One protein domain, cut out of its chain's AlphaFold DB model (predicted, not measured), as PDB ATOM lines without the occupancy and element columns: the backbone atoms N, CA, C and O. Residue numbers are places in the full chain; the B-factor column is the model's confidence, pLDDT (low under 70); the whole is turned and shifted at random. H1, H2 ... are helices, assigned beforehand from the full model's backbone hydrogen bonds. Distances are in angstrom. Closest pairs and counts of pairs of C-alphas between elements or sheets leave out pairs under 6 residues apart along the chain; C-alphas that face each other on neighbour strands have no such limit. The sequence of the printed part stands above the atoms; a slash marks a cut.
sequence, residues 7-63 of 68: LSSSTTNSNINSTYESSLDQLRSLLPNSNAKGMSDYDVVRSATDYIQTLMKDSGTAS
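This is residues 7 to 63 of the 68 residues of the protein "Hypothetical protein" of Rotaria sp. Silwood2 (UniProt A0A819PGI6). Two long helices overlap near their ends as a wide-open V: the last part of H1 packs beside the first part of H2, and the link of residues 31 to 40 loops back between them at the corner. Both far arms stick out, residues 7 to 20 of H1 and residues 53 to 63, of which 53 to 61 belong to H2. The 57 printed residues hold two named helices, H1 then H2, and no named strand; the class is all helix. The whole is only just loose, close to extended, with a radius of gyration of the C-alphas of 15.3 A, and flat, spanning 54 by 28 by 15 A.

H1, residues 7 to 30, is 35.4 A long and begins at C-alpha 7 (-16.485, 12.828, -9.100). H2, residues 41 to 61, is 30.3 A long and ends at C-alpha 61 (-54.393, -12.952, -34.641).

H1 touches H2 with residues 24 to 30 alone, and H2 touches H1 with residues 41 to 48 alone. Their closest C-alphas, of Leu 27 and Ala 48, are 6.4 A apart. They run the same way at a steep tilt of 48 degrees. In H1 and H2 every O i to N i+4 pair is within hydrogen-bond range.

The C-alphas farthest apart, of Leu 7 and Ser 63, are 54.3 A apart. The printed part has no cut, and the link is short. Confidence is under 70 at residues 7 to 11, 13, 33 to 37 and 60 to 63.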
ATOM      1  N   LEU A   7     -16.184  14.249  -9.339       51.94
ATOM      2  CA  LEU A   7     -16.485  12.828  -9.100       51.94
ATOM      3  C   LEU A   7     -17.933  12.435  -9.445       51.94
ATOM      4  O   LEU A   7     -18.187  11.286  -9.801       51.94
ATOM      5  N   SER A   8     -18.878  13.377  -9.356       57.16
ATOM      6  CA  SER A   8     -20.307  13.104  -9.569       57.16
ATOM      7  C   SER A   8     -20.609  12.796 -11.039       57.16
ATOM      8  O   SER A   8     -21.159  11.747 -11.354       57.16
ATOM      9  N   SER A   9     -20.135  13.638 -11.962       59.06
ATOM     10  CA  SER A   9     -20.410  13.509 -13.401       59.06
ATOM     11  C   SER A   9     -19.791  12.252 -14.023       59.06
ATOM     12  O   SER A   9     -20.433  11.583 -14.829       59.06
ATOM     13  N   SER A  10     -18.569  11.894 -13.617       62.31
ATOM     14  CA  SER A  10     -17.887  10.681 -14.090       62.31
ATOM     15  C   SER A  10     -18.592   9.407 -13.622       62.31
ATOM     16  O   SER A  10     -18.725   8.452 -14.385       62.31
ATOM     17  N   THR A  11     -19.104   9.411 -12.387       67.38
ATOM     18  CA  THR A  11     -19.866   8.282 -11.835       67.38
ATOM     19  C   THR A  11     -21.229   8.159 -12.519       67.38
ATOM     20  O   THR A  11     -21.623   7.065 -12.915       67.38
ATOM     21  N   THR A  12     -21.925   9.279 -12.736       72.50
ATOM     22  CA  THR A  12     -23.206   9.306 -13.454       72.50
ATOM     23  C   THR A  12     -23.071   8.797 -14.890       72.50
ATOM     24  O   THR A  12     -23.858   7.950 -15.299       72.50
ATOM     25  N   ASN A  13     -22.054   9.234 -15.637       69.38
ATOM     26  CA  ASN A  13     -21.834   8.765 -17.009       69.38
ATOM     27  C   ASN A  13     -21.483   7.273 -17.066       69.38
ATOM     28  O   ASN A  13     -21.992   6.558 -17.925       69.38
ATOM     29  N   SER A  14     -20.664   6.789 -16.127       72.38
ATOM     30  CA  SER A  14     -20.340   5.362 -16.020       72.38
ATOM     31  C   SER A  14     -21.594   4.512 -15.784       72.38
ATOM     32  O   SER A  14     -21.788   3.486 -16.431       72.38
ATOM     33  N   ASN A  15     -22.494   4.979 -14.913       78.06
ATOM     34  CA  ASN A  15     -23.750   4.288 -14.615       78.06
ATOM     35  C   ASN A  15     -24.729   4.291 -15.800       78.06
ATOM     36  O   ASN A  15     -25.440   3.312 -16.019       78.06
ATOM     37  N   ILE A  16     -24.778   5.380 -16.571       80.00
ATOM     38  CA  ILE A  16     -25.613   5.454 -17.779       80.00
ATOM     39  C   ILE A  16     -25.092   4.476 -18.832       80.00
ATOM     40  O   ILE A  16     -25.876   3.699 -19.375       80.00
ATOM     41  N   ASN A  17     -23.777   4.451 -19.062       81.75
ATOM     42  CA  ASN A  17     -23.168   3.518 -20.007       81.75
ATOM     43  C   ASN A  17     -23.381   2.061 -19.580       81.75
ATOM     44  O   ASN A  17     -23.771   1.244 -20.404       81.75
ATOM     45  N   SER A  18     -23.203   1.728 -18.298       83.75
ATOM     46  CA  SER A  18     -23.416   0.351 -17.830       83.75
ATOM     47  C   SER A  18     -24.870  -0.101 -17.980       83.75
ATOM     48  O   SER A  18     -25.133  -1.247 -18.343       83.75
ATOM     49  N   THR A  19     -25.822   0.807 -17.757       88.12
ATOM     50  CA  THR A  19     -27.250   0.536 -17.958       88.12
ATOM     51  C   THR A  19     -27.573   0.338 -19.439       88.12
ATOM     52  O   THR A  19     -28.343  -0.561 -19.787       88.12
ATOM     53  N   TYR A  20     -26.975   1.154 -20.310       85.75
ATOM     54  CA  TYR A  20     -27.146   1.065 -21.755       85.75
ATOM     55  C   TYR A  20     -26.636  -0.272 -22.307       85.75
ATOM     56  O   TYR A  20     -27.405  -0.999 -22.935       85.75
ATOM     57  N   GLU A  21     -25.394  -0.643 -21.986       87.31
ATOM     58  CA  GLU A  21     -24.791  -1.909 -22.426       87.31
ATOM     59  C   GLU A  21     -25.574  -3.125 -21.907       87.31
ATOM     60  O   GLU A  21     -25.903  -4.032 -22.668       87.31
ATOM     61  N   SER A  22     -25.976  -3.111 -20.629       89.00
ATOM     62  CA  SER A  22     -26.789  -4.189 -20.042       89.00
ATOM     63  C   SER A  22     -28.141  -4.351 -20.745       89.00
ATOM     64  O   SER A  22     -28.603  -5.468 -20.982       89.00
ATOM     65  N   SER A  23     -28.774  -3.236 -21.123       87.75
ATOM     66  CA  SER A  23     -30.044  -3.259 -21.855       87.75
ATOM     67  C   SER A  23     -29.867  -3.807 -23.274       87.75
ATOM     68  O   SER A  23     -30.698  -4.588 -23.737       87.75
ATOM     69  N   LEU A  24     -28.773  -3.452 -23.956       87.00
ATOM     70  CA  LEU A  24     -28.442  -4.001 -25.272       87.00
ATOM     71  C   LEU A  24     -28.192  -5.510 -25.221       87.00
ATOM     72  O   LEU A  24     -28.702  -6.238 -26.072       87.00
ATOM     73  N   ASP A  25     -27.467  -5.996 -24.217       86.06
ATOM     74  CA  ASP A  25     -27.205  -7.429 -24.055       86.06
ATOM     75  C   ASP A  25     -28.486  -8.226 -23.784       86.06
ATOM     76  O   ASP A  25     -28.679  -9.310 -24.343       86.06
ATOM     77  N   GLN A  26     -29.414  -7.670 -23.003       87.75
ATOM     78  CA  GLN A  26     -30.737  -8.267 -22.816       87.75
ATOM     79  C   GLN A  26     -31.516  -8.335 -24.134       87.75
ATOM     80  O   GLN A  26     -32.042  -9.398 -24.470       87.75
ATOM     81  N   LEU A  27     -31.541  -7.252 -24.918       86.19
ATOM     82  CA  LEU A  27     -32.188  -7.248 -26.236       86.19
ATOM     83  C   LEU A  27     -31.569  -8.282 -27.180       86.19
ATOM     84  O   LEU A  27     -32.301  -9.003 -27.860       86.19
ATOM     85  N   ARG A  28     -30.237  -8.414 -27.181       85.12
ATOM     86  CA  ARG A  28     -29.544  -9.467 -27.933       85.12
ATOM     87  C   ARG A  28     -30.023 -10.845 -27.476       85.12
ATOM     88  O   ARG A  28     -30.430 -11.637 -28.313       85.12
ATOM     89  N   SER A  29     -30.077 -11.131 -26.177       84.88
ATOM     90  CA  SER A  29     -30.489 -12.458 -25.685       84.88
ATOM     91  C   SER A  29     -31.902 -12.896 -26.107       84.88
ATOM     92  O   SER A  29     -32.162 -14.093 -26.223       84.88
ATOM     93  N   LEU A  30     -32.803 -11.943 -26.358       82.81
ATOM     94  CA  LEU A  30     -34.200 -12.199 -26.727       82.81
ATOM     95  C   LEU A  30     -34.413 -12.370 -28.235       82.81
ATOM     96  O   LEU A  30     -35.460 -12.853 -28.665       82.81
ATOM     97  N   LEU A  31     -33.440 -11.945 -29.035       81.25
ATOM     98  CA  LEU A  31     -33.540 -11.910 -30.480       81.25
ATOM     99  C   LEU A  31     -33.014 -13.204 -31.114       81.25
ATOM    100  O   LEU A  31     -31.870 -13.592 -30.869       81.25
ATOM    101  N   PRO A  32     -33.785 -13.856 -31.999       71.12
ATOM    102  CA  PRO A  32     -33.254 -14.954 -32.793       71.12
ATOM    103  C   PRO A  32     -32.157 -14.419 -33.736       71.12
ATOM    104  O   PRO A  32     -32.403 -13.513 -34.526       71.12
ATOM    105  N   ASN A  33     -30.947 -14.990 -33.667       68.81
ATOM    106  CA  ASN A  33     -29.752 -14.635 -34.466       68.81
ATOM    107  C   ASN A  33     -29.040 -13.303 -34.139       68.81
ATOM    108  O   ASN A  33     -28.203 -12.843 -34.912       68.81
ATOM    109  N   SER A  34     -29.285 -12.713 -32.975       63.59
ATOM    110  CA  SER A  34     -28.627 -11.485 -32.483       63.59
ATOM    111  C   SER A  34     -27.120 -11.559 -32.243       63.59
ATOM    112  O   SER A  34     -26.457 -10.529 -32.157       63.59
ATOM    113  N   ASN A  35     -26.562 -12.765 -32.155       63.66
ATOM    114  CA  ASN A  35     -25.123 -12.979 -31.990       63.66
ATOM    115  C   ASN A  35     -24.364 -12.926 -33.329       63.66
ATOM    116  O   ASN A  35     -23.211 -13.355 -33.413       63.66
ATOM    117  N   ALA A  36     -25.006 -12.436 -34.396       66.12
ATOM    118  CA  ALA A  36     -24.364 -12.226 -35.681       66.12
ATOM    119  C   ALA A  36     -23.234 -11.196 -35.534       66.12
ATOM    120  O   ALA A  36     -23.441 -10.020 -35.233       66.12
ATOM    121  N   LYS A  37     -22.002 -11.662 -35.744       66.81
ATOM    122  CA  LYS A  37     -20.801 -10.829 -35.700       66.81
ATOM    123  C   LYS A  37     -20.952  -9.657 -36.679       66.81
ATOM    124  O   LYS A  37     -21.091  -9.883 -37.877       66.81
ATOM    125  N   GLY A  38     -20.878  -8.425 -36.172       75.00
ATOM    126  CA  GLY A  38     -20.959  -7.199 -36.979       75.00
ATOM    127  C   GLY A  38     -22.298  -6.457 -36.926       75.00
ATOM    128  O   GLY A  38     -22.448  -5.467 -37.632       75.00
ATOM    129  N   MET A  39     -23.248  -6.900 -36.101       79.12
ATOM    130  CA  MET A  39     -24.498  -6.178 -35.864       79.12
ATOM    131  C   MET A  39     -24.244  -4.907 -35.040       79.12
ATOM    132  O   MET A  39     -23.623  -4.979 -33.978       79.12
ATOM    133  N   SER A  40     -24.697  -3.747 -35.525       88.25
ATOM    134  CA  SER A  40     -24.602  -2.493 -34.766       88.25
ATOM    135  C   SER A  40     -25.679  -2.415 -33.680       88.25
ATOM    136  O   SER A  40     -26.699  -3.102 -33.754       88.25
ATOM    137  N   ASP A  41     -25.508  -1.537 -32.689       86.81
ATOM    138  CA  ASP A  41     -26.527  -1.329 -31.647       86.81
ATOM    139  C   ASP A  41     -27.859  -0.841 -32.232       86.81
ATOM    140  O   ASP A  41     -28.931  -1.230 -31.769       86.81
ATOM    141  N   TYR A  42     -27.805  -0.050 -33.310       87.88
ATOM    142  CA  TYR A  42     -28.995   0.341 -34.064       87.88
ATOM    143  C   TYR A  42     -29.714  -0.877 -34.656       87.88
ATOM    144  O   TYR A  42     -30.936  -0.985 -34.542       87.88
ATOM    145  N   ASP A  43     -28.966  -1.816 -35.241       87.38
ATOM    146  CA  ASP A  43     -29.537  -3.033 -35.822       87.38
ATOM    147  C   ASP A  43     -30.167  -3.925 -34.745       87.38
ATOM    148  O   ASP A  43     -31.233  -4.498 -34.978       87.38
ATOM    149  N   VAL A  44     -29.554  -4.008 -33.556       87.12
ATOM    150  CA  VAL A  44     -30.106  -4.731 -32.396       87.12
ATOM    151  C   VAL A  44     -31.447  -4.128 -31.981       87.12
ATOM    152  O   VAL A  44     -32.444  -4.844 -31.890       87.12
ATOM    153  N   VAL A  45     -31.505  -2.808 -31.775       88.44
ATOM    154  CA  VAL A  45     -32.736  -2.115 -31.354       88.44
ATOM    155  C   VAL A  45     -33.833  -2.237 -32.415       88.44
ATOM    156  O   VAL A  45     -34.997  -2.491 -32.089       88.44
ATOM    157  N   ARG A  46     -33.471  -2.100 -33.694       89.88
ATOM    158  CA  ARG A  46     -34.404  -2.258 -34.810       89.88
ATOM    159  C   ARG A  46     -34.969  -3.673 -34.870       89.88
ATOM    160  O   ARG A  46     -36.183  -3.837 -34.898       89.88
ATOM    161  N   SER A  47     -34.104  -4.681 -34.806       87.81
ATOM    162  CA  SER A  47     -34.521  -6.085 -34.841       87.81
ATOM    163  C   SER A  47     -35.420  -6.427 -33.656       87.81
ATOM    164  O   SER A  47     -36.419  -7.123 -33.826       87.81
ATOM    165  N   ALA A  48     -35.115  -5.901 -32.464       87.25
ATOM    166  CA  ALA A  48     -35.953  -6.074 -31.277       87.25
ATOM    167  C   ALA A  48     -37.344  -5.467 -31.477       87.25
ATOM    168  O   ALA A  48     -38.346  -6.096 -31.142       87.25
ATOM    169  N   THR A  49     -37.411  -4.278 -32.076       88.69
ATOM    170  CA  THR A  49     -38.678  -3.614 -32.403       88.69
ATOM    171  C   THR A  49     -39.499  -4.446 -33.388       88.69
ATOM    172  O   THR A  49     -40.678  -4.699 -33.136       88.69
ATOM    173  N   ASP A  50     -38.875  -4.925 -34.465       88.88
ATOM    174  CA  ASP A  50     -39.530  -5.746 -35.491       88.88
ATOM    175  C   ASP A  50     -40.029  -7.085 -34.910       88.88
ATOM    176  O   ASP A  50     -41.142  -7.537 -35.205       88.88
ATOM    177  N   TYR A  51     -39.246  -7.701 -34.019       87.19
ATOM    178  CA  TYR A  51     -39.626  -8.935 -33.331       87.19
ATOM    179  C   TYR A  51     -40.824  -8.728 -32.398       87.19
ATOM    180  O   TYR A  51     -41.787  -9.493 -32.452       87.19
ATOM    181  N   ILE A  52     -40.828  -7.654 -31.603       87.25
ATOM    182  CA  ILE A  52     -41.962  -7.303 -30.735       87.25
ATOM    183  C   ILE A  52     -43.220  -7.035 -31.571       87.25
ATOM    184  O   ILE A  52     -44.295  -7.523 -31.228       87.25
ATOM    185  N   GLN A  53     -43.107  -6.312 -32.689       88.12
ATOM    186  CA  GLN A  53     -44.236  -6.085 -33.598       88.12
ATOM    187  C   GLN A  53     -44.799  -7.390 -34.164       88.12
ATOM    188  O   GLN A  53     -46.019  -7.550 -34.232       88.12
ATOM    189  N   THR A  54     -43.926  -8.333 -34.516       87.81
ATOM    190  CA  THR A  54     -44.328  -9.667 -34.979       87.81
ATOM    191  C   THR A  54     -45.077 -10.420 -33.881       87.81
ATOM    192  O   THR A  54     -46.205 -10.849 -34.101       87.81
ATOM    193  N   LEU A  55     -44.527 -10.475 -32.662       85.25
ATOM    194  CA  LEU A  55     -45.180 -11.120 -31.517       85.25
ATOM    195  C   LEU A  55     -46.544 -10.496 -31.179       85.25
ATOM    196  O   LEU A  55     -47.501 -11.210 -30.879       85.25
ATOM    197  N   MET A  56     -46.660  -9.166 -31.233       85.94
ATOM    198  CA  MET A  56     -47.927  -8.461 -31.000       85.94
ATOM    199  C   MET A  56     -48.964  -8.770 -32.082       85.94
ATOM    200  O   MET A  56     -50.148  -8.925 -31.788       85.94
ATOM    201  N   LYS A  57     -48.530  -8.885 -33.339       85.69
ATOM    202  CA  LYS A  57     -49.406  -9.264 -34.446       85.69
ATOM    203  C   LYS A  57     -49.883 -10.707 -34.297       85.69
ATOM    204  O   LYS A  57     -51.084 -10.951 -34.383       85.69
ATOM    205  N   ASP A  58     -48.974 -11.628 -34.008       78.19
ATOM    206  CA  ASP A  58     -49.288 -13.051 -33.876       78.19
ATOM    207  C   ASP A  58     -50.232 -13.301 -32.689       78.19
ATOM    208  O   ASP A  58     -51.251 -13.982 -32.834       78.19
ATOM    209  N   SER A  59     -49.976 -12.652 -31.547       71.69
ATOM    210  CA  SER A  59     -50.864 -12.699 -30.373       71.69
ATOM    211  C   SER A  59     -52.224 -12.025 -30.603       71.69
ATOM    212  O   SER A  59     -53.226 -12.487 -30.058       71.69
ATOM    213  N   GLY A  60     -52.298 -10.993 -31.450       60.12
ATOM    214  CA  GLY A  60     -53.558 -10.373 -31.876       60.12
ATOM    215  C   GLY A  60     -54.372 -11.220 -32.862       60.12
ATOM    216  O   GLY A  60     -55.598 -11.130 -32.880       60.12
ATOM    217  N   THR A  61     -53.722 -12.079 -33.655       52.50
ATOM    218  CA  THR A  61     -54.393 -12.952 -34.641       52.50
ATOM    219  C   THR A  61     -54.818 -14.319 -34.100       52.50
ATOM    220  O   THR A  61     -55.664 -14.969 -34.707       52.50
ATOM    221  N   ALA A  62     -54.314 -14.745 -32.938       50.72
ATOM    222  CA  ALA A  62     -54.719 -16.008 -32.310       50.72
ATOM    223  C   ALA A  62     -56.100 -15.954 -31.612       50.72
ATOM    224  O   ALA A  62     -56.613 -16.990 -31.203       50.72
ATOM    225  N   SER A  63     -56.726 -14.772 -31.494       49.81
ATOM    226  CA  SER A  63     -58.007 -14.564 -30.784       49.81
ATOM    227  C   SER A  63     -59.205 -14.326 -31.719       49.81
ATOM    228  O   SER A  63     -60.179 -13.652 -31.385       49.81
TER     229      SER A  63